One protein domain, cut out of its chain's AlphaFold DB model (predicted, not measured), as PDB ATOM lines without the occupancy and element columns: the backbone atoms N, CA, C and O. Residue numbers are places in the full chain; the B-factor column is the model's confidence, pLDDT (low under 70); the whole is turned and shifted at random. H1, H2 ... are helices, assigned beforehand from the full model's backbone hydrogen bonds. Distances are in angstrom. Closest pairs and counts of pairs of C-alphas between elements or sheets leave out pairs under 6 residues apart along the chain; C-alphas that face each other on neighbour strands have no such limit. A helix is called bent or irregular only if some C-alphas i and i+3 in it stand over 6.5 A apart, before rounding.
ATOM      1  N   LEU A 212      17.547  31.842  66.488       67.65
ATOM      2  CA  LEU A 212      18.793  31.105  66.254       67.65
ATOM      3  C   LEU A 212      18.501  29.795  65.514       67.65
ATOM      4  O   LEU A 212      17.574  29.084  65.886       67.65
ATOM      5  N   ASP A 213      19.309  29.449  64.503       71.48
ATOM      6  CA  ASP A 213      19.179  28.164  63.794       71.48
ATOM      7  C   ASP A 213      19.728  27.023  64.663       71.48
ATOM      8  O   ASP A 213      20.881  26.601  64.549       71.48
ATOM      9  N   SER A 214      18.894  26.548  65.577       65.82
ATOM     10  CA  SER A 214      19.165  25.460  66.520       65.82
ATOM     11  C   SER A 214      19.499  24.133  65.839       65.82
ATOM     12  O   SER A 214      20.285  23.362  66.390       65.82
ATOM     13  N   ARG A 215      19.026  23.886  64.607       63.35
ATOM     14  CA  ARG A 215      19.470  22.732  63.798       63.35
ATOM     15  C   ARG A 215      20.972  22.784  63.564       63.35
ATOM     16  O   ARG A 215      21.661  21.780  63.704       63.35
ATOM     17  N   HIS A 216      21.488  23.966  63.221       68.15
ATOM     18  CA  HIS A 216      22.913  24.146  62.974       68.15
ATOM     19  C   HIS A 216      23.742  23.902  64.241       68.15
ATOM     20  O   HIS A 216      24.837  23.354  64.146       68.15
ATOM     21  N   LEU A 217      23.216  24.252  65.417       65.97
ATOM     22  CA  LEU A 217      23.866  23.963  66.696       65.97
ATOM     23  C   LEU A 217      23.891  22.462  66.996       65.97
ATOM     24  O   LEU A 217      24.954  21.931  67.306       65.97
ATOM     25  N   LEU A 218      22.752  21.779  66.836       64.84
ATOM     26  CA  LEU A 218      22.623  20.338  67.081       64.84
ATOM     27  C   LEU A 218      23.518  19.516  66.144       64.84
ATOM     28  O   LEU A 218      24.221  18.617  66.595       64.84
ATOM     29  N   LEU A 219      23.592  19.871  64.858       61.67
ATOM     30  CA  LEU A 219      24.509  19.226  63.906       61.67
ATOM     31  C   LEU A 219      25.993  19.408  64.273       61.67
ATOM     32  O   LEU A 219      26.842  18.651  63.810       61.67
ATOM     33  N   ASN A 220      26.310  20.393  65.115       65.30
ATOM     34  CA  ASN A 220      27.656  20.688  65.597       65.30
ATOM     35  C   ASN A 220      27.818  20.380  67.100       65.30
ATOM     36  O   ASN A 220      28.724  20.911  67.744       65.30
ATOM     37  N   TYR A 221      26.991  19.493  67.671       69.43
ATOM     38  CA  TYR A 221      26.978  19.221  69.117       69.43
ATOM     39  C   TYR A 221      28.326  18.735  69.686       69.43
ATOM     40  O   TYR A 221      28.609  18.938  70.864       69.43
ATOM     41  N   LYS A 222      29.204  18.149  68.857       67.05
ATOM     42  CA  LYS A 222      30.561  17.735  69.264       67.05
ATOM     43  C   LYS A 222      31.377  18.880  69.877       67.05
ATOM     44  O   LYS A 222      32.216  18.625  70.736       67.05
ATOM     45  N   TYR A 223      31.137  20.129  69.467       68.81
ATOM     46  CA  TYR A 223      31.768  21.296  70.094       68.81
ATOM     47  C   TYR A 223      31.301  21.495  71.539       68.81
ATOM     48  O   TYR A 223      32.105  21.837  72.401       68.81
ATOM     49  N   PHE A 224      30.024  21.226  71.817       78.39
ATOM     50  CA  PHE A 224      29.448  21.319  73.155       78.39
ATOM     51  C   PHE A 224      29.939  20.182  74.053       78.39
ATOM     52  O   PHE A 224      30.310  20.451  75.189       78.39
ATOM     53  N   LEU A 225      30.045  18.949  73.538       70.01
ATOM     54  CA  LEU A 225      30.645  17.836  74.289       70.01
ATOM     55  C   LEU A 225      32.085  18.146  74.712       70.01
ATOM     56  O   LEU A 225      32.403  18.080  75.892       70.01
ATOM     57  N   ARG A 226      32.928  18.590  73.770       75.23
ATOM     58  CA  ARG A 226      34.317  18.986  74.070       75.23
ATOM     59  C   ARG A 226      34.403  20.110  75.098       75.23
ATOM     60  O   ARG A 226      35.368  20.182  75.858       75.23
ATOM     61  N   TYR A 227      33.432  21.023  75.086       80.46
ATOM     62  CA  TYR A 227      33.338  22.077  76.087       80.46
ATOM     63  C   TYR A 227      32.993  21.502  77.458       80.46
ATOM     64  O   TYR A 227      33.680  21.814  78.429       80.46
ATOM     65  N   GLN A 228      31.950  20.669  77.532       74.12
ATOM     66  CA  GLN A 228      31.478  20.061  78.772       74.12
ATOM     67  C   GLN A 228      32.551  19.179  79.413       74.12
ATOM     68  O   GLN A 228      32.829  19.373  80.590       74.12
ATOM     69  N   GLU A 229      33.207  18.297  78.654       70.38
ATOM     70  CA  GLU A 229      34.294  17.437  79.154       70.38
ATOM     71  C   GLU A 229      35.377  18.275  79.854       70.38
ATOM     72  O   GLU A 229      35.762  18.016  80.993       70.38
ATOM     73  N   LYS A 230      35.803  19.375  79.221       68.72
ATOM     74  CA  LYS A 230      36.812  20.288  79.782       68.72
ATOM     75  C   LYS A 230      36.295  21.113  80.972       68.72
ATOM     76  O   LYS A 230      37.084  21.598  81.784       68.72
ATOM     77  N   GLN A 231      34.982  21.342  81.050       69.87
ATOM     78  CA  GLN A 231      34.297  21.975  82.184       69.87
ATOM     79  C   GLN A 231      34.290  21.020  83.381       69.87
ATOM     80  O   GLN A 231      34.703  21.419  84.468       69.87
ATOM     81  N   GLU A 232      33.914  19.757  83.172       65.32
ATOM     82  CA  GLU A 232      33.896  18.702  84.191       65.32
ATOM     83  C   GLU A 232      35.296  18.425  84.749       65.32
ATOM     84  O   GLU A 232      35.470  18.345  85.967       65.32
ATOM     85  N   GLU A 233      36.327  18.427  83.898       58.15
ATOM     86  CA  GLU A 233      37.731  18.356  84.332       58.15
ATOM     87  C   GLU A 233      38.140  19.511  85.274       58.15
ATOM     88  O   GLU A 233      39.073  19.369  86.070       58.15
ATOM     89  N   ARG A 234      37.446  20.658  85.221       54.89
ATOM     90  CA  ARG A 234      37.805  21.893  85.942       54.89
ATOM     91  C   ARG A 234      36.889  22.317  87.068       54.89
ATOM     92  O   ARG A 234      37.358  23.031  87.957       54.89
ATOM     93  N   ALA A 235      35.619  21.924  87.049       59.16
ATOM     94  CA  ALA A 235      34.653  22.263  88.092       59.16
ATOM     95  C   ALA A 235      35.120  21.766  89.474       59.16
ATOM     96  O   ALA A 235      34.857  22.410  90.487       59.16
ATOM     97  N   TYR A 236      35.921  20.697  89.503       53.45
ATOM     98  CA  TYR A 236      36.536  20.136  90.710       53.45
ATOM     99  C   TYR A 236      37.968  20.632  90.985       53.45
ATOM    100  O   TYR A 236      38.664  20.092  91.844       53.45
ATOM    101  N   GLY A 237      38.438  21.641  90.248       58.50
ATOM    102  CA  GLY A 237      39.794  22.167  90.361       58.50
ATOM    103  C   GLY A 237      40.008  23.063  91.581       58.50
ATOM    104  O   GLY A 237      39.567  24.212  91.562       58.50
ATOM    105  N   LEU A 238      40.716  22.567  92.603       69.62
ATOM    106  CA  LEU A 238      41.103  23.330  93.803       69.62
ATOM    107  C   LEU A 238      42.171  24.401  93.524       69.62
ATOM    108  O   LEU A 238      42.219  25.413  94.220       69.62
ATOM    109  N   TYR A 239      43.020  24.201  92.514       70.63
ATOM    110  CA  TYR A 239      44.179  25.057  92.247       70.63
ATOM    111  C   TYR A 239      43.941  25.915  91.005       70.63
ATOM    112  O   TYR A 239      43.647  25.387  89.935       70.63
ATOM    113  N   VAL A 240      44.065  27.239  91.123       71.94
ATOM    114  CA  VAL A 240      43.768  28.189  90.036       71.94
ATOM    115  C   VAL A 240      45.026  28.950  89.633       71.94
ATOM    116  O   VAL A 240      45.669  29.587  90.465       71.94
ATOM    117  N   CYS A 241      45.361  28.935  88.344       72.21
ATOM    118  CA  CYS A 241      46.374  29.823  87.787       72.21
ATOM    119  C   CYS A 241      45.819  31.240  87.677       72.21
ATOM    120  O   CYS A 241      44.881  31.484  86.926       72.21
ATOM    121  N   THR A 242      46.413  32.195  88.384       69.26
ATOM    122  CA  THR A 242      45.973  33.598  88.367       69.26
ATOM    123  C   THR A 242      46.237  34.293  87.027       69.26
ATOM    124  O   THR A 242      45.512  35.225  86.680       69.26
ATOM    125  N   THR A 243      47.211  33.817  86.244       64.51
ATOM    126  CA  THR A 243      47.586  34.392  84.942       64.51
ATOM    127  C   THR A 243      46.589  34.043  83.839       64.51
ATOM    128  O   THR A 243      46.079  34.931  83.162       64.51
ATOM    129  N   CYS A 244      46.294  32.753  83.655       63.40
ATOM    130  CA  CYS A 244      45.423  32.266  82.578       63.40
ATOM    131  C   CYS A 244      44.037  31.809  83.066       63.40
ATOM    132  O   CYS A 244      43.223  31.364  82.266       63.40
ATOM    133  N   GLN A 245      43.766  31.892  84.373       62.32
ATOM    134  CA  GLN A 245      42.520  31.462  85.027       62.32
ATOM    135  C   GLN A 245      42.191  29.964  84.863       62.32
ATOM    136  O   GLN A 245      41.092  29.522  85.210       62.32
ATOM    137  N   ARG A 246      43.149  29.142  84.397       61.82
ATOM    138  CA  ARG A 246      42.998  27.679  84.358       61.82
ATOM    139  C   ARG A 246      42.883  27.105  85.766       61.82
ATOM    140  O   ARG A 246      43.679  27.446  86.637       61.82
ATOM    141  N   ARG A 247      41.918  26.201  85.965       65.88
ATOM    142  CA  ARG A 247      41.741  25.430  87.203       65.88
ATOM    143  C   ARG A 247      42.288  24.015  87.037       65.88
ATOM    144  O   ARG A 247      42.139  23.430  85.968       65.88
ATOM    145  N   PHE A 248      42.885  23.484  88.094       71.53
ATOM    146  CA  PHE A 248      43.532  22.178  88.147       71.53
ATOM    147  C   PHE A 248      43.017  21.403  89.356       71.53
ATOM    148  O   PHE A 248      42.891  21.957  90.453       71.53
ATOM    149  N   ARG A 249      42.716  20.118  89.149       71.08
ATOM    150  CA  ARG A 249      42.214  19.212  90.190       71.08
ATOM    151  C   ARG A 249      43.250  18.925  91.271       71.08
ATOM    152  O   ARG A 249      42.895  18.832  92.439       71.08
ATOM    153  N   ASP A 250      44.519  18.847  90.888       75.92
ATOM    154  CA  ASP A 250      45.627  18.551  91.785       75.92
ATOM    155  C   ASP A 250      46.748  19.601  91.701       75.92
ATOM    156  O   ASP A 250      46.897  20.343  90.724       75.92
ATOM    157  N   ASN A 251      47.547  19.670  92.769       81.16
ATOM    158  CA  ASN A 251      48.658  20.614  92.864       81.16
ATOM    159  C   ASN A 251      49.773  20.278  91.859       81.16
ATOM    160  O   ASN A 251      50.509  21.159  91.434       81.16
ATOM    161  N   LYS A 252      49.919  19.007  91.468       82.75
ATOM    162  CA  LYS A 252      51.018  18.554  90.606       82.75
ATOM    163  C   LYS A 252      50.844  19.065  89.175       82.75
ATOM    164  O   LYS A 252      51.791  19.602  88.605       82.75
ATOM    165  N   GLY A 253      49.636  18.966  88.625       78.12
ATOM    166  CA  GLY A 253      49.255  19.541  87.339       78.12
ATOM    167  C   GLY A 253      49.292  21.066  87.360       78.12
ATOM    168  O   GLY A 253      49.789  21.672  86.413       78.12
ATOM    169  N   PHE A 254      48.871  21.691  88.466       83.68
ATOM    170  CA  PHE A 254      49.010  23.138  88.654       83.68
ATOM    171  C   PHE A 254      50.477  23.591  88.620       83.68
ATOM    172  O   PHE A 254      50.836  24.470  87.840       83.68
ATOM    173  N   GLN A 255      51.340  22.963  89.419       84.73
ATOM    174  CA  GLN A 255      52.771  23.268  89.471       84.73
ATOM    175  C   GLN A 255      53.452  22.986  88.130       84.73
ATOM    176  O   GLN A 255      54.236  23.805  87.668       84.73
ATOM    177  N   SER A 256      53.106  21.881  87.459       83.28
ATOM    178  CA  SER A 256      53.606  21.578  86.113       83.28
ATOM    179  C   SER A 256      53.204  22.656  85.105       83.28
ATOM    180  O   SER A 256      54.041  23.100  84.324       83.28
ATOM    181  N   HIS A 257      51.964  23.146  85.165       80.68
ATOM    182  CA  HIS A 257      51.506  24.244  84.321       80.68
ATOM    183  C   HIS A 257      52.276  25.545  84.586       80.68
ATOM    184  O   HIS A 257      52.778  26.148  83.636       80.68
ATOM    185  N   VAL A 258      52.407  25.958  85.851       81.78
ATOM    186  CA  VAL A 258      53.143  27.177  86.231       81.78
ATOM    187  C   VAL A 258      54.624  27.065  85.849       81.78
ATOM    188  O   VAL A 258      55.201  28.025  85.344       81.78
ATOM    189  N   ALA A 259      55.223  25.884  86.021       80.75
ATOM    190  CA  ALA A 259      56.621  25.620  85.694       80.75
ATOM    191  C   ALA A 259      56.887  25.512  84.186       80.75
ATOM    192  O   ALA A 259      57.985  25.831  83.741       80.75
ATOM    193  N   SER A 260      55.897  25.090  83.388       75.63
ATOM    194  CA  SER A 260      56.079  24.848  81.950       75.63
ATOM    195  C   SER A 260      56.403  26.097  81.123       75.63
ATOM    196  O   SER A 260      56.675  25.949  79.938       75.63
ATOM    197  N   GLN A 261      56.330  27.310  81.692       62.04
ATOM    198  CA  GLN A 261      56.429  28.612  81.001       62.04
ATOM    199  C   GLN A 261      55.472  28.812  79.805       62.04
ATOM    200  O   GLN A 261      55.305  29.935  79.348       62.04
ATOM    201  N   ASN A 262      54.716  27.789  79.400       59.32
ATOM    202  CA  ASN A 262      53.599  27.843  78.454       59.32
ATOM    203  C   ASN A 262      52.326  28.424  79.089       59.32
ATOM    204  O   ASN A 262      51.217  28.258  78.576       59.32
ATOM    205  N   CYS A 263      52.461  29.088  80.239       57.79
ATOM    206  CA  CYS A 263      51.416  29.921  80.806       57.79
ATOM    207  C   CYS A 263      51.355  31.224  80.003       57.79
ATOM    208  O   CYS A 263      51.752  32.290  80.469       57.79
ATOM    209  N   GLU A 264      50.905  31.130  78.755       48.56
ATOM    210  CA  GLU A 264      50.665  32.317  77.955       48.56
ATOM    211  C   GLU A 264      49.486  33.074  78.567       48.56
ATOM    212  O   GLU A 264      48.379  32.546  78.722       48.56
ATOM    213  N   PHE A 265      49.732  34.335  78.934       46.39
ATOM    214  CA  PHE A 265      48.657  35.296  79.120       46.39
ATOM    215  C   PHE A 265      47.869  35.287  77.819       46.39
ATOM    216  O   PHE A 265      48.429  35.650  76.790       46.39
ATOM    217  N   PHE A 266      46.625  34.807  77.871       45.25
ATOM    218  CA  PHE A 266      45.814  34.519  76.695       45.25
ATOM    219  C   PHE A 266      45.936  35.663  75.683       45.25
ATOM    220  O   PHE A 266      45.374  36.745  75.908       45.25
ATOM    221  N   ASP A 267      46.720  35.461  74.612       38.41
ATOM    222  CA  ASP A 267      46.932  36.519  73.636       38.41
ATOM    223  C   ASP A 267      45.578  36.765  72.983       38.41
ATOM    224  O   ASP A 267      45.022  35.964  72.226       38.41
ATOM    225  N   ARG A 268      45.019  37.919  73.339       43.29
ATOM    226  CA  ARG A 268      43.712  38.427  72.940       43.29
ATOM    227  C   ARG A 268      43.538  38.489  71.414       43.29
ATOM    228  O   ARG A 268      42.428  38.812  70.983       43.29
ATOM    229  N   LYS A 269      44.597  38.233  70.640       35.88
ATOM    230  CA  LYS A 269      44.681  38.300  69.179       35.88
ATOM    231  C   LYS A 269      44.194  37.052  68.437       35.88
ATOM    232  O   LYS A 269      43.852  37.187  67.269       35.88
ATOM    233  N   PHE A 270      44.066  35.884  69.072       39.09
ATOM    234  CA  PHE A 270      43.633  34.650  68.385       39.09
ATOM    235  C   PHE A 270      42.107  34.509  68.210       39.09
ATOM    236  O   PHE A 270      41.554  33.410  68.234       39.09
ATOM    237  N   PHE A 271      41.404  35.626  68.008       41.36
ATOM    238  CA  PHE A 271      40.028  35.585  67.518       41.36
ATOM    239  C   PHE A 271      40.064  35.624  65.993       41.36
ATOM    240  O   PHE A 271      40.321  36.668  65.392       41.36
ATOM    241  N   VAL A 272      39.807  34.481  65.359       43.27
ATOM    242  CA  VAL A 272      39.493  34.471  63.930       43.27
ATOM    243  C   VAL A 272      38.165  35.210  63.757       43.27
ATOM    244  O   VAL A 272      37.233  35.039  64.545       43.27
ATOM    245  N   GLN A 273      38.089  36.082  62.750       50.05
ATOM    246  CA  GLN A 273      36.865  36.799  62.396       50.05
ATOM    247  C   GLN A 273      35.745  35.807  62.082       50.05
ATOM    248  O   GLN A 273      35.674  35.296  60.970       50.05
ATOM    249  N   VAL A 274      34.857  35.558  63.049       58.76
ATOM    250  CA  VAL A 274      33.746  34.612  62.872       58.76
ATOM    251  C   VAL A 274      32.780  35.131  61.810       58.76
ATOM    252  O   VAL A 274      32.496  34.469  60.813       58.76
ATOM    253  N   ILE A 275      32.281  36.350  62.037       67.96
ATOM    254  CA  ILE A 275      31.433  37.119  61.128       67.96
ATOM    255  C   ILE A 275      31.715  38.596  61.398       67.96
ATOM    256  O   ILE A 275      31.453  39.094  62.499       67.96
ATOM    257  N   ALA A 276      32.235  39.303  60.398       70.87
ATOM    258  CA  ALA A 276      32.439  40.742  60.486       70.87
ATOM    259  C   ALA A 276      31.091  41.471  60.620       70.87
ATOM    260  O   ALA A 276      30.140  41.214  59.876       70.87
ATOM    261  N   CYS A 277      31.003  42.394  61.576       79.58
ATOM    262  CA  CYS A 277      29.871  43.304  61.677       79.58
ATOM    263  C   CYS A 277      30.128  44.549  60.814       79.58
ATOM    264  O   CYS A 277      31.263  45.016  60.722       79.58
ATOM    265  N   LYS A 278      29.073  45.148  60.242       83.25
ATOM    266  CA  LYS A 278      29.148  46.424  59.500       83.25
ATOM    267  C   LYS A 278      29.802  47.557  60.295       83.25
ATOM    268  O   LYS A 278      30.328  48.492  59.700       83.25
ATOM    269  N   CYS A 279      29.828  47.468  61.624       80.75
ATOM    270  CA  CYS A 279      30.477  48.462  62.470       80.75
ATOM    271  C   CYS A 279      32.010  48.342  62.474       80.75
ATOM    272  O   CYS A 279      32.655  49.038  63.255       80.75
ATOM    273  N   GLY A 280      32.589  47.437  61.675       73.44
ATOM    274  CA  GLY A 280      34.028  47.165  61.604       73.44
ATOM    275  C   GLY A 280      34.567  46.360  62.789       73.44
ATOM    276  O   GLY A 280      35.714  45.925  62.770       73.44
ATOM    277  N   HIS A 281      33.739  46.124  63.809       72.42
ATOM    278  CA  HIS A 281      34.102  45.374  65.001       72.42
ATOM    279  C   HIS A 281      33.648  43.914  64.891       72.42
ATOM    280  O   HIS A 281      32.593  43.604  64.341       72.42
ATOM    281  N   GLN A 282      34.448  43.011  65.446       70.97
ATOM    282  CA  GLN A 282      34.144  41.579  65.549       70.97
ATOM    283  C   GLN A 282      33.453  41.274  66.873       70.97
ATOM    284  O   GLN A 282      33.476  42.124  67.757       70.97
ATOM    285  N   PHE A 283      32.949  40.051  67.058       71.69
ATOM    286  CA  PHE A 283      32.186  39.627  68.240       71.69
ATOM    287  C   PHE A 283      32.694  40.191  69.573       71.69
ATOM    288  O   PHE A 283      31.939  40.797  70.330       71.69
ATOM    289  N   LYS A 284      33.997  40.052  69.826       68.32
ATOM    290  CA  LYS A 284      34.654  40.522  71.048       68.32
ATOM    291  C   LYS A 284      34.468  42.020  71.318       68.32
ATOM    292  O   LYS A 284      34.303  42.419  72.465       68.32
ATOM    293  N   TYR A 285      34.506  42.839  70.272       70.61
ATOM    294  CA  TYR A 285      34.421  44.299  70.357       70.61
ATOM    295  C   TYR A 285      33.026  44.831  69.984       70.61
ATOM    296  O   TYR A 285      32.646  45.939  70.367       70.61
ATOM    297  N   CYS A 286      32.244  44.045  69.242       80.49
ATOM    298  CA  CYS A 286      30.920  44.391  68.759       80.49
ATOM    299  C   CYS A 286      29.877  44.127  69.849       80.49
ATOM    300  O   CYS A 286      29.362  43.016  69.997       80.49
ATOM    301  N   TYR A 287      29.512  45.180  70.585       80.16
ATOM    302  CA  TYR A 287      28.491  45.072  71.632       80.16
ATOM    303  C   TYR A 287      27.145  44.564  71.093       80.16
ATOM    304  O   TYR A 287      26.445  43.850  71.801       80.16
ATOM    305  N   TYR A 288      26.796  44.888  69.842       83.36
ATOM    306  CA  TYR A 288      25.527  44.482  69.243       83.36
ATOM    307  C   TYR A 288      25.453  42.966  69.033       83.36
ATOM    308  O   TYR A 288      24.461  42.357  69.419       83.36
ATOM    309  N   GLN A 289      26.508  42.333  68.503       81.86
ATOM    310  CA  GLN A 289      26.560  40.869  68.372       81.86
ATOM    311  C   GLN A 289      26.400  40.178  69.734       81.86
ATOM    312  O   GLN A 289      25.646  39.211  69.853       81.86
ATOM    313  N   ARG A 290      27.054  40.709  70.777       82.05
ATOM    314  CA  ARG A 290      26.932  40.202  72.151       82.05
ATOM    315  C   ARG A 290      25.537  40.411  72.741       82.05
ATOM    316  O   ARG A 290      24.979  39.460  73.271       82.05
ATOM    317  N   ASP A 291      24.928  41.587  72.589       84.75
ATOM    318  CA  ASP A 291      23.553  41.844  73.056       84.75
ATOM    319  C   ASP A 291      22.513  40.989  72.314       84.75
ATOM    320  O   ASP A 291      21.489  40.615  72.883       84.75
ATOM    321  N   VAL A 292      22.740  40.678  71.035       84.01
ATOM    322  CA  VAL A 292      21.878  39.751  70.290       84.01
ATOM    323  C   VAL A 292      22.035  38.324  70.826       84.01
ATOM    324  O   VAL A 292      21.021  37.676  71.070       84.01
ATOM    325  N   LEU A 293      23.257  37.840  71.090       84.51
ATOM    326  CA  LEU A 293      23.439  36.535  71.743       84.51
ATOM    327  C   LEU A 293      22.808  36.483  73.136       84.51
ATOM    328  O   LEU A 293      22.080  35.542  73.423       84.51
ATOM    329  N   LEU A 294      23.039  37.493  73.978       86.99
ATOM    330  CA  LEU A 294      22.495  37.548  75.339       86.99
ATOM    331  C   LEU A 294      20.961  37.528  75.368       86.99
ATOM    332  O   LEU A 294      20.378  37.023  76.321       86.99
ATOM    333  N   ARG A 295      20.301  38.050  74.326       85.52
ATOM    334  CA  ARG A 295      18.841  37.955  74.182       85.52
ATOM    335  C   ARG A 295      18.372  36.582  73.715       85.52
ATOM    336  O   ARG A 295      17.331  36.123  74.165       85.52
ATOM    337  N   ASN A 296      19.124  35.927  72.833       83.36
ATOM    338  CA  ASN A 296      18.689  34.675  72.216       83.36
ATOM    339  C   ASN A 296      19.117  33.414  72.987       83.36
ATOM    340  O   ASN A 296      18.453  32.387  72.871       83.36
ATOM    341  N   LEU A 297      20.203  33.463  73.769       85.93
ATOM    342  CA  LEU A 297      20.681  32.317  74.550       85.93
ATOM    343  C   LEU A 297      19.658  31.807  75.577       85.93
ATOM    344  O   LEU A 297      19.467  30.593  75.632       85.93
ATOM    345  N   PRO A 298      18.960  32.671  76.343       85.65
ATOM    346  CA  PRO A 298      17.892  32.224  77.235       85.65
ATOM    347  C   PRO A 298      16.759  31.494  76.503       85.65
ATOM    348  O   PRO A 298      16.333  30.438  76.954       85.65
ATOM    349  N   VAL A 299      16.327  32.010  75.346       82.74
ATOM    350  CA  VAL A 299      15.252  31.403  74.537       82.74
ATOM    351  C   VAL A 299      15.670  30.026  74.018       82.74
ATOM    352  O   VAL A 299      14.893  29.075  74.047       82.74
ATOM    353  N   LEU A 300      16.921  29.897  73.565       81.62
ATOM    354  CA  LEU A 300      17.465  28.613  73.135       81.62
ATOM    355  C   LEU A 300      17.537  27.614  74.296       81.62
ATOM    356  O   LEU A 300      17.136  26.468  74.120       81.62
ATOM    357  N   ARG A 301      18.023  28.041  75.468       83.29
ATOM    358  CA  ARG A 301      18.077  27.205  76.674       83.29
ATOM    359  C   ARG A 301      16.696  26.659  77.024       83.29
ATOM    360  O   ARG A 301      16.563  25.456  77.193       83.29
ATOM    361  N   GLU A 302      15.691  27.528  77.086       81.92
ATOM    362  CA  GLU A 302      14.319  27.143  77.424       81.92
ATOM    363  C   GLU A 302      13.768  26.081  76.459       81.92
ATOM    364  O   GLU A 302      13.132  25.120  76.893       81.92
ATOM    365  N   ALA A 303      14.060  26.200  75.160       76.78
ATOM    366  CA  ALA A 303      13.668  25.187  74.184       76.78
ATOM    367  C   ALA A 303      14.381  23.844  74.406       76.78
ATOM    368  O   ALA A 303      13.734  22.803  74.337       76.78
ATOM    369  N   MET A 304      15.686  23.847  74.702       79.00
ATOM    370  CA  MET A 304      16.419  22.611  75.015       79.00
ATOM    371  C   MET A 304      15.885  21.956  76.302       79.00
ATOM    372  O   MET A 304      15.686  20.747  76.328       79.00
ATOM    373  N   GLU A 305      15.603  22.747  77.343       80.50
ATOM    374  CA  GLU A 305      15.012  22.268  78.604       80.50
ATOM    375  C   GLU A 305      13.607  21.695  78.392       80.50
ATOM    376  O   GLU A 305      13.226  20.715  79.029       80.50
ATOM    377  N   HIS A 306      12.818  22.274  77.485       73.84
ATOM    378  CA  HIS A 306      11.528  21.701  77.121       73.84
ATOM    379  C   HIS A 306      11.689  20.350  76.423       73.84
ATOM    380  O   HIS A 306      11.011  19.403  76.805       73.84
ATOM    381  N   VAL A 307      12.620  20.225  75.470       68.09
ATOM    382  CA  VAL A 307      12.915  18.924  74.849       68.09
ATOM    383  C   VAL A 307      13.339  17.905  75.903       68.09
ATOM    384  O   VAL A 307      12.821  16.796  75.897       68.09
ATOM    385  N   GLU A 308      14.220  18.277  76.835       71.14
ATOM    386  CA  GLU A 308      14.657  17.382  77.912       71.14
ATOM    387  C   GLU A 308      13.489  16.916  78.795       71.14
ATOM    388  O   GLU A 308      13.427  15.739  79.144       71.14
ATOM    389  N   ARG A 309      12.544  17.807  79.129       73.14
ATOM    390  CA  ARG A 309      11.346  17.445  79.908       73.14
ATOM    391  C   ARG A 309      10.428  16.484  79.162       73.14
ATOM    392  O   ARG A 309       9.877  15.582  79.785       73.14
ATOM    393  N   GLU A 310      10.272  16.663  77.855       65.27
ATOM    394  CA  GLU A 310       9.371  15.850  77.032       65.27
ATOM    395  C   GLU A 310      10.014  14.531  76.559       65.27
ATOM    396  O   GLU A 310       9.315  13.586  76.186       65.27
ATOM    397  N   ALA A 311      11.345  14.426  76.567       60.34
ATOM    398  CA  ALA A 311      12.071  13.273  76.033       60.34
ATOM    399  C   ALA A 311      11.742  11.919  76.713       60.34
ATOM    400  O   ALA A 311      11.545  10.939  75.980       60.34
ATOM    401  N   PRO A 312      11.598  11.827  78.058       54.12
ATOM    402  CA  PRO A 312      11.230  10.587  78.748       54.12
ATOM    403  C   PRO A 312       9.856  10.049  78.338       54.12
ATOM    404  O   PRO A 312       9.633   8.842  78.343       54.12
ATOM    405  N   PHE A 313       8.936  10.932  77.943       53.43
ATOM    406  CA  PHE A 313       7.575  10.560  77.552       53.43
ATOM    407  C   PHE A 313       7.467  10.125  76.083       53.43
ATOM    408  O   PHE A 313       6.408   9.666  75.650       53.43
ATOM    409  N   ASN A 314       8.557  10.246  75.316       53.43
ATOM    410  CA  ASN A 314       8.569  10.060  73.866       53.43
ATOM    411  C   ASN A 314       9.531   8.958  73.380       53.43
ATOM    412  O   ASN A 314       9.804   8.873  72.182       53.43
ATOM    413  N   ASN A 315      10.036   8.092  74.270       55.25
ATOM    414  CA  ASN A 315      10.998   7.025  73.935       55.25
ATOM    415  C   ASN A 315      12.216   7.538  73.142       55.25
ATOM    416  O   ASN A 315      12.743   6.827  72.269       55.25
ATOM    417  N   MET A 316      12.608   8.790  73.395       56.51
ATOM    418  CA  MET A 316      13.758   9.407  72.755       56.51
ATOM    419  C   MET A 316      15.022   8.708  73.282       56.51
ATOM    420  O   MET A 316      15.117   8.491  74.491       56.51
ATOM    421  N   PRO A 317      15.958   8.299  72.409       56.17
ATOM    422  CA  PRO A 317      17.179   7.626  72.844       56.17
ATOM    423  C   PRO A 317      17.958   8.449  73.887       56.17
ATOM    424  O   PRO A 317      18.084   9.666  73.752       56.17
ATOM    425  N   GLU A 318      18.464   7.797  74.940       63.70
ATOM    426  CA  GLU A 318      19.157   8.453  76.067       63.70
ATOM    427  C   GLU A 318      20.366   9.284  75.602       63.70
ATOM    428  O   GLU A 318      20.633  10.365  76.121       63.70
ATOM    429  N   ASP A 319      21.082   8.814  74.580       58.66
ATOM    430  CA  ASP A 319      22.179   9.530  73.932       58.66
ATOM    431  C   ASP A 319      21.711  10.851  73.307       58.66
ATOM    432  O   ASP A 319      22.382  11.872  73.460       58.66
ATOM    433  N   VAL A 320      20.529  10.872  72.689       59.64
ATOM    434  CA  VAL A 320      19.913  12.099  72.167       59.64
ATOM    435  C   VAL A 320      19.523  13.040  73.311       59.64
ATOM    436  O   VAL A 320      19.830  14.228  73.239       59.64
ATOM    437  N   CYS A 321      18.934  12.530  74.397       66.42
ATOM    438  CA  CYS A 321      18.643  13.325  75.601       66.42
ATOM    439  C   CYS A 321      19.915  13.959  76.184       66.42
ATOM    440  O   CYS A 321      19.930  15.140  76.538       66.42
ATOM    441  N   ASN A 322      21.006  13.192  76.233       69.51
ATOM    442  CA  ASN A 322      22.292  13.657  76.734       69.51
ATOM    443  C   ASN A 322      22.886  14.773  75.866       69.51
ATOM    444  O   ASN A 322      23.454  15.710  76.416       69.51
ATOM    445  N   ILE A 323      22.678  14.757  74.541       68.37
ATOM    446  CA  ILE A 323      23.079  15.871  73.662       68.37
ATOM    447  C   ILE A 323      22.405  17.180  74.095       68.37
ATOM    448  O   ILE A 323      23.077  18.207  74.226       68.37
ATOM    449  N   TYR A 324      21.091  17.158  74.336       74.85
ATOM    450  CA  TYR A 324      20.354  18.345  74.774       74.85
ATOM    451  C   TYR A 324      20.842  18.836  76.144       74.85
ATOM    452  O   TYR A 324      21.122  20.028  76.295       74.85
ATOM    453  N   ARG A 325      21.050  17.923  77.103       76.03
ATOM    454  CA  ARG A 325      21.619  18.230  78.430       76.03
ATOM    455  C   ARG A 325      22.987  18.902  78.337       76.03
ATOM    456  O   ARG A 325      23.202  19.947  78.951       76.03
ATOM    457  N   SER A 326      23.889  18.355  77.522       77.06
ATOM    458  CA  SER A 326      25.214  18.934  77.283       77.06
ATOM    459  C   SER A 326      25.125  20.364  76.761       77.06
ATOM    460  O   SER A 326      25.824  21.260  77.235       77.06
ATOM    461  N   ILE A 327      24.230  20.608  75.804       79.02
ATOM    462  CA  ILE A 327      24.027  21.940  75.232       79.02
ATOM    463  C   ILE A 327      23.494  22.918  76.290       79.02
ATOM    464  O   ILE A 327      23.982  24.048  76.353       79.02
ATOM    465  N   ILE A 328      22.550  22.499  77.144       81.94
ATOM    466  CA  ILE A 328      22.003  23.328  78.234       81.94
ATOM    467  C   ILE A 328      23.120  23.806  79.166       81.94
ATOM    468  O   ILE A 328      23.244  25.012  79.399       81.94
ATOM    469  N   VAL A 329      23.967  22.889  79.648       81.08
ATOM    470  CA  VAL A 329      25.079  23.204  80.564       81.08
ATOM    471  C   VAL A 329      26.018  24.246  79.954       81.08
ATOM    472  O   VAL A 329      26.349  25.251  80.587       81.08
ATOM    473  N   VAL A 330      26.405  24.047  78.694       82.17
ATOM    474  CA  VAL A 330      27.308  24.961  77.985       82.17
ATOM    475  C   VAL A 330      26.657  26.323  77.744       82.17
ATOM    476  O   VAL A 330      27.303  27.348  77.956       82.17
ATOM    477  N   ILE A 331      25.384  26.371  77.328       84.52
ATOM    478  CA  ILE A 331      24.667  27.640  77.122       84.52
ATOM    479  C   ILE A 331      24.606  28.441  78.422       84.52
ATOM    480  O   ILE A 331      24.795  29.657  78.378       84.52
ATOM    481  N   ILE A 332      24.363  27.787  79.561       83.17
ATOM    482  CA  ILE A 332      24.334  28.450  80.870       83.17
ATOM    483  C   ILE A 332      25.690  29.101  81.165       83.17
ATOM    484  O   ILE A 332      25.728  30.302  81.442       83.17
ATOM    485  N   ASP A 333      26.797  28.360  81.047       80.68
ATOM    486  CA  ASP A 333      28.139  28.896  81.320       80.68
ATOM    487  C   ASP A 333      28.509  30.034  80.356       80.68
ATOM    488  O   ASP A 333      28.933  31.111  80.781       80.68
ATOM    489  N   VAL A 334      28.278  29.846  79.054       81.49
ATOM    490  CA  VAL A 334      28.541  30.876  78.041       81.49
ATOM    491  C   VAL A 334      27.719  32.133  78.308       81.49
ATOM    492  O   VAL A 334      28.263  33.237  78.259       81.49
ATOM    493  N   ASN A 335      26.429  32.000  78.622       84.49
ATOM    494  CA  ASN A 335      25.574  33.145  78.926       84.49
ATOM    495  C   ASN A 335      26.082  33.893  80.171       84.49
ATOM    496  O   ASN A 335      26.264  35.110  80.125       84.49
ATOM    497  N   GLN A 336      26.420  33.169  81.242       80.11
ATOM    498  CA  GLN A 336      26.980  33.747  82.466       80.11
ATOM    499  C   GLN A 336      28.271  34.531  82.182       80.11
ATOM    500  O   GLN A 336      28.438  35.669  82.628       80.11
ATOM    501  N   ARG A 337      29.184  33.955  81.391       77.48
ATOM    502  CA  ARG A 337      30.450  34.602  81.023       77.48
ATOM    503  C   ARG A 337      30.241  35.818  80.132       77.48
ATOM    504  O   ARG A 337      30.894  36.834  80.348       77.48
ATOM    505  N   LEU A 338      29.317  35.762  79.174       79.19
ATOM    506  CA  LEU A 338      28.973  36.924  78.351       79.19
ATOM    507  C   LEU A 338      28.354  38.057  79.168       79.19
ATOM    508  O   LEU A 338      28.642  39.217  78.882       79.19
ATOM    509  N   ILE A 339      27.543  37.743  80.183       79.79
ATOM    510  CA  ILE A 339      27.007  38.736  81.123       79.79
ATOM    511  C   ILE A 339      28.149  39.382  81.914       79.79
ATOM    512  O   ILE A 339      28.234  40.608  81.965       79.79
ATOM    513  N   ASN A 340      29.059  38.579  82.469       73.44
ATOM    514  CA  ASN A 340      30.196  39.077  83.249       73.44
ATOM    515  C   ASN A 340      31.158  39.911  82.402       73.44
ATOM    516  O   ASN A 340      31.695  40.923  82.848       73.44
ATOM    517  N   GLU A 341      31.359  39.505  81.152       71.88
ATOM    518  CA  GLU A 341      32.170  40.250  80.210       71.88
ATOM    519  C   GLU A 341      31.413  41.411  79.572       71.88
ATOM    520  O   GLU A 341      32.059  42.127  78.831       71.88
ATOM    521  N   LYS A 342      30.109  41.647  79.796       67.23
ATOM    522  CA  LYS A 342      29.254  42.514  78.947       67.23
ATOM    523  C   LYS A 342      29.781  43.937  78.699       67.23
ATOM    524  O   LYS A 342      29.469  44.531  77.667       67.23
ATOM    525  N   PHE A 343      30.578  44.486  79.616       64.25
ATOM    526  CA  PHE A 343      31.086  45.865  79.538       64.25
ATOM    527  C   PHE A 343      32.612  45.972  79.368       64.25
ATOM    528  O   PHE A 343      33.150  47.064  79.195       64.25
ATOM    529  N   THR A 344      33.324  44.848  79.333       64.92
ATOM    530  CA  THR A 344      34.788  44.778  79.238       64.92
ATOM    531  C   THR A 344      35.318  44.861  77.789       64.92
ATOM    532  O   THR A 344      35.248  43.894  77.033       64.92
ATOM    533  N   ASN A 345      35.953  45.981  77.416       63.68
ATOM    534  CA  ASN A 345      36.578  46.246  76.094       63.68
ATOM    535  C   ASN A 345      35.617  46.483  74.900       63.68
ATOM    536  O   ASN A 345      35.937  46.107  73.773       63.68
ATOM    537  N   TYR A 346      34.464  47.120  75.109       67.07
ATOM    538  CA  TYR A 346      33.477  47.370  74.046       67.07
ATOM    539  C   TYR A 346      33.437  48.829  73.632       67.07
ATOM    540  O   TYR A 346      33.533  49.719  74.473       67.07
ATOM    541  N   GLN A 347      33.150  49.069  72.355       64.40
ATOM    542  CA  GLN A 347      32.748  50.385  71.872       64.40
ATOM    543  C   GLN A 347      31.286  50.352  71.431       64.40
ATOM    544  O   GLN A 347      30.912  49.680  70.464       64.40
ATOM    545  N   ARG A 348      30.436  51.097  72.148       67.59
ATOM    546  CA  ARG A 348      29.062  51.350  71.705       67.59
ATOM    547  C   ARG A 348      29.098  52.227  70.459       67.59
ATOM    548  O   ARG A 348      29.559  53.360  70.489       67.59
ATOM    549  N   THR A 349      28.580  51.690  69.367       69.81
ATOM    550  CA  THR A 349      28.349  52.404  68.107       69.81
ATOM    551  C   THR A 349      26.854  52.409  67.798       69.81
ATOM    552  O   THR A 349      26.111  51.604  68.349       69.81
ATOM    553  N   SER A 350      26.384  53.319  66.943       74.79
ATOM    554  CA  SER A 350      24.954  53.402  66.603       74.79
ATOM    555  C   SER A 350      24.391  52.040  66.150       74.79
ATOM    556  O   SER A 350      25.028  51.407  65.302       74.79
ATOM    557  N   PRO A 351      23.204  51.609  66.634       70.18
ATOM    558  CA  PRO A 351      22.536  50.370  66.216       70.18
ATOM    559  C   PRO A 351      22.438  50.206  64.690       70.18
ATOM    560  O   PRO A 351      22.579  49.103  64.174       70.18
ATOM    561  N   LEU A 352      22.279  51.316  63.962       79.00
ATOM    562  CA  LEU A 352      22.149  51.349  62.500       79.00
ATOM    563  C   LEU A 352      23.441  50.975  61.758       79.00
ATOM    564  O   LEU A 352      23.400  50.631  60.580       79.00
ATOM    565  N   LYS A 353      24.596  51.046  62.431       83.33
ATOM    566  CA  LYS A 353      25.895  50.684  61.853       83.33
ATOM    567  C   LYS A 353      26.206  49.194  61.985       83.33
ATOM    568  O   LYS A 353      27.278  48.780  61.563       83.33
ATOM    569  N   HIS A 354      25.320  48.386  62.571       85.62
ATOM    570  CA  HIS A 354      25.560  46.955  62.768       85.62
ATOM    571  C   HIS A 354      24.916  46.103  61.679       85.62
ATOM    572  O   HIS A 354      23.940  46.493  61.039       85.62
ATOM    573  N   SER A 355      25.484  44.922  61.453       83.50
ATOM    574  CA  SER A 355      24.862  43.913  60.600       83.50
ATOM    575  C   SER A 355      23.617  43.368  61.290       83.50
ATOM    576  O   SER A 355      23.661  43.032  62.472       83.50
ATOM    577  N   SER A 356      22.530  43.211  60.539       84.50
ATOM    578  CA  SER A 356      21.518  42.219  60.884       84.50
ATOM    579  C   SER A 356      22.107  40.832  60.634       84.50
ATOM    580  O   SER A 356      22.827  40.624  59.655       84.50
ATOM    581  N   PHE A 357      21.827  39.890  61.530       81.25
ATOM    582  CA  PHE A 357      22.317  38.521  61.412       81.25
ATOM    583  C   PHE A 357      21.154  37.589  61.122       81.25
ATOM    584  O   PHE A 357      20.117  37.655  61.782       81.25
ATOM    585  N   THR A 358      21.332  36.709  60.144       82.30
ATOM    586  CA  THR A 358      20.388  35.612  59.922       82.30
ATOM    587  C   THR A 358      20.487  34.592  61.065       82.30
ATOM    588  O   THR A 358      21.542  34.496  61.703       82.30
ATOM    589  N   PRO A 359      19.454  33.766  61.310       75.11
ATOM    590  CA  PRO A 359      19.514  32.722  62.338       75.11
ATOM    591  C   PRO A 359      20.727  31.788  62.201       75.11
ATOM    592  O   PRO A 359      21.337  31.405  63.198       75.11
ATOM    593  N   ARG A 360      21.137  31.483  60.962       77.04
ATOM    594  CA  ARG A 360      22.316  30.655  60.660       77.04
ATOM    595  C   ARG A 360      23.631  31.360  61.001       77.04
ATOM    596  O   ARG A 360      24.539  30.737  61.543       77.04
ATOM    597  N   GLN A 361      23.729  32.663  60.724       82.28
ATOM    598  CA  GLN A 361      24.869  33.486  61.143       82.28
ATOM    599  C   GLN A 361      24.949  33.586  62.670       82.28
ATOM    600  O   GLN A 361      26.035  33.463  63.231       82.28
ATOM    601  N   MET A 362      23.807  33.735  63.345       83.80
ATOM    602  CA  MET A 362      23.747  33.741  64.806       83.80
ATOM    603  C   MET A 362      24.169  32.402  65.417       83.80
ATOM    604  O   MET A 362      24.929  32.399  66.381       83.80
ATOM    605  N   ALA A 363      23.742  31.272  64.843       78.85
ATOM    606  CA  ALA A 363      24.166  29.946  65.292       78.85
ATOM    607  C   ALA A 363      25.679  29.739  65.138       78.85
ATOM    608  O   ALA A 363      26.337  29.264  66.060       78.85
ATOM    609  N   LYS A 364      26.250  30.169  64.008       80.66
ATOM    610  CA  LYS A 364      27.699  30.121  63.784       80.66
ATOM    611  C   LYS A 364      28.459  30.980  64.800       80.66
ATOM    612  O   LYS A 364      29.470  30.554  65.344       80.66
ATOM    613  N   LEU A 365      27.930  32.167  65.095       83.64
ATOM    614  CA  LEU A 365      28.486  33.063  66.101       83.64
ATOM    615  C   LEU A 365      28.424  32.446  67.508       83.64
ATOM    616  O   LEU A 365      29.388  32.584  68.245       83.64
ATOM    617  N   LEU A 366      27.371  31.697  67.861       85.64
ATOM    618  CA  LEU A 366      27.327  30.946  69.121       85.64
ATOM    619  C   LEU A 366      28.378  29.826  69.186       85.64
ATOM    620  O   LEU A 366      29.099  29.754  70.175       85.64
ATOM    621  N   LEU A 367      28.492  28.979  68.156       79.34
ATOM    622  CA  LEU A 367      29.475  27.880  68.133       79.34
ATOM    623  C   LEU A 367      30.903  28.384  68.349       79.34
ATOM    624  O   LEU A 367      31.680  27.790  69.088       79.34
ATOM    625  N   GLU A 368      31.234  29.516  67.748       78.11
ATOM    626  CA  GLU A 368      32.567  30.105  67.854       78.11
ATOM    627  C   GLU A 368      32.778  30.845  69.176       78.11
ATOM    628  O   GLU A 368      33.902  30.985  69.642       78.11
ATOM    629  N   VAL A 369      31.701  31.288  69.825       80.02
ATOM    630  CA  VAL A 369      31.762  31.784  71.203       80.02
ATOM    631  C   VAL A 369      31.990  30.643  72.184       80.02
ATOM    632  O   VAL A 369      32.795  30.799  73.099       80.02
ATOM    633  N   VAL A 370      31.337  29.498  71.980       77.89
ATOM    634  CA  VAL A 370      31.629  28.262  72.720       77.89
ATOM    635  C   VAL A 370      33.093  27.878  72.508       77.89
ATOM    636  O   VAL A 370      33.801  27.658  73.483       77.89
ATOM    637  N   ASP A 371      33.582  27.881  71.266       74.19
ATOM    638  CA  ASP A 371      34.984  27.582  70.943       74.19
ATOM    639  C   ASP A 371      35.962  28.601  71.555       74.19
ATOM    640  O   ASP A 371      36.998  28.224  72.099       74.19
ATOM    641  N   TYR A 372      35.624  29.893  71.549       72.93
ATOM    642  CA  TYR A 372      36.391  30.923  72.251       72.93
ATOM    643  C   TYR A 372      36.484  30.619  73.741       72.93
ATOM    644  O   TYR A 372      37.585  30.598  74.297       72.93
ATOM    645  N   PHE A 373      35.340  30.366  74.382       70.71
ATOM    646  CA  PHE A 373      35.308  30.063  75.802       70.71
ATOM    647  C   PHE A 373      36.052  28.756  76.109       70.71
ATOM    648  O   PHE A 373      36.778  28.691  77.096       70.71
ATOM    649  N   TRP A 374      35.985  27.769  75.214       70.73
ATOM    650  CA  TRP A 374      36.735  26.519  75.296       70.73
ATOM    651  C   TRP A 374      38.247  26.712  75.150       70.73
ATOM    652  O   TRP A 374      39.022  26.021  75.811       70.73
ATOM    653  N   LYS A 375      38.688  27.635  74.291       65.42
ATOM    654  CA  LYS A 375      40.107  27.959  74.096       65.42
ATOM    655  C   LYS A 375      40.679  28.728  75.281       65.42
ATOM    656  O   LYS A 375      41.806  28.440  75.675       65.42
ATOM    657  N   ILE A 376      39.920  29.667  75.860       61.36
ATOM    658  CA  ILE A 376      40.336  30.376  77.088       61.36
ATOM    659  C   ILE A 376      40.182  29.517  78.343       61.36
ATOM    660  O   ILE A 376      40.701  29.880  79.397       61.36
ATOM    661  N   MET A 377      39.455  28.397  78.256       57.29
ATOM    662  CA  MET A 377      39.561  27.317  79.224       57.29
ATOM    663  C   MET A 377      40.881  26.596  78.971       57.29
ATOM    664  O   MET A 377      41.821  26.841  79.744       57.29
TER     665      MET A 377
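This is residues 212 to 377 of the 377 residues of a protein of Caenorhabditis elegans (UniProt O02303). A long helical hairpin of H4 and H5 forms one side of a flat model, with H2 and H6 crossing H5 and short H1 beside the start of H6. Far from the hairpin, H3 and the loop of residues 236 to 250 make a small separate end, and the long link of residues 260 to 286 runs back from it to H4. The printed part has 166 residues with six named helices, H1 to H6 in chain order, and no named strand; its class is all helix. It is compact, with a radius of gyration of the C-alphas of 17.6 A, and spans 48 by 46 by 22 A.

H4, the longest helix, holds residues 287 to 314 and measures 40.3 A from C-alpha 287 at (28.491, 45.072, 71.632) to C-alpha 314 at (8.569, 10.060, 73.866). It has a kink of 27 degrees near residue 296 and is only just irregular: C-alphas 309 and 312 are 7.0 A apart. H5, residues 318 to 340, is 33.3 A long. H6, residues 359 to 376, is 25.6 A long and ends with C-alpha 376 at (40.336, 30.376, 77.088). H2 holds residues 222 to 235, 19.8 A; H3 residues 251 to 259, 11.8 A; H1 residues 214 to 219, 8.6 A.

H5 and H6 are the hubs, touching three helices each. H4 and H5 form a hairpin, opposite ways at a shallow tilt of 26 degrees; their closest C-alphas, of Arg 301 and Ile 328, are 5.7 A apart. H2 touches H5 with residues 224 to 228 alone, at a steep tilt of 67 degrees, C-alphas of Phe 224 and Ile 327 closest at 5.8 A. H6 touches H5 with residues 369 to 373 alone, about perpendicular at 77 degrees, C-alphas of Val 370 and Val 334 closest at 6.7 A. H6 touches H2 with residues 367 to 374 alone, closest at C-alphas of Trp 374 and Tyr 227, 5.6 A. H6 touches H1 with residues 360 to 367 alone, closest at C-alphas of Ala 363 and Leu 217, 6.2 A. H3 touches no helix. Every O i to N i+4 pair is within hydrogen-bond range in H1, H3, H5 and H6, against 9 of 10 in H2 and 19 of 24 in H4.

The farthest C-alphas, of Gln 261 and Phe 313, are 52.2 A apart. The printed part has no cut. The links H2 to H3, H3 to H4 and H5 to H6 are long. Mean pLDDT of the printed part is 71.2; 68 residues are under 70, among them 261 to 275 and 310 to 323.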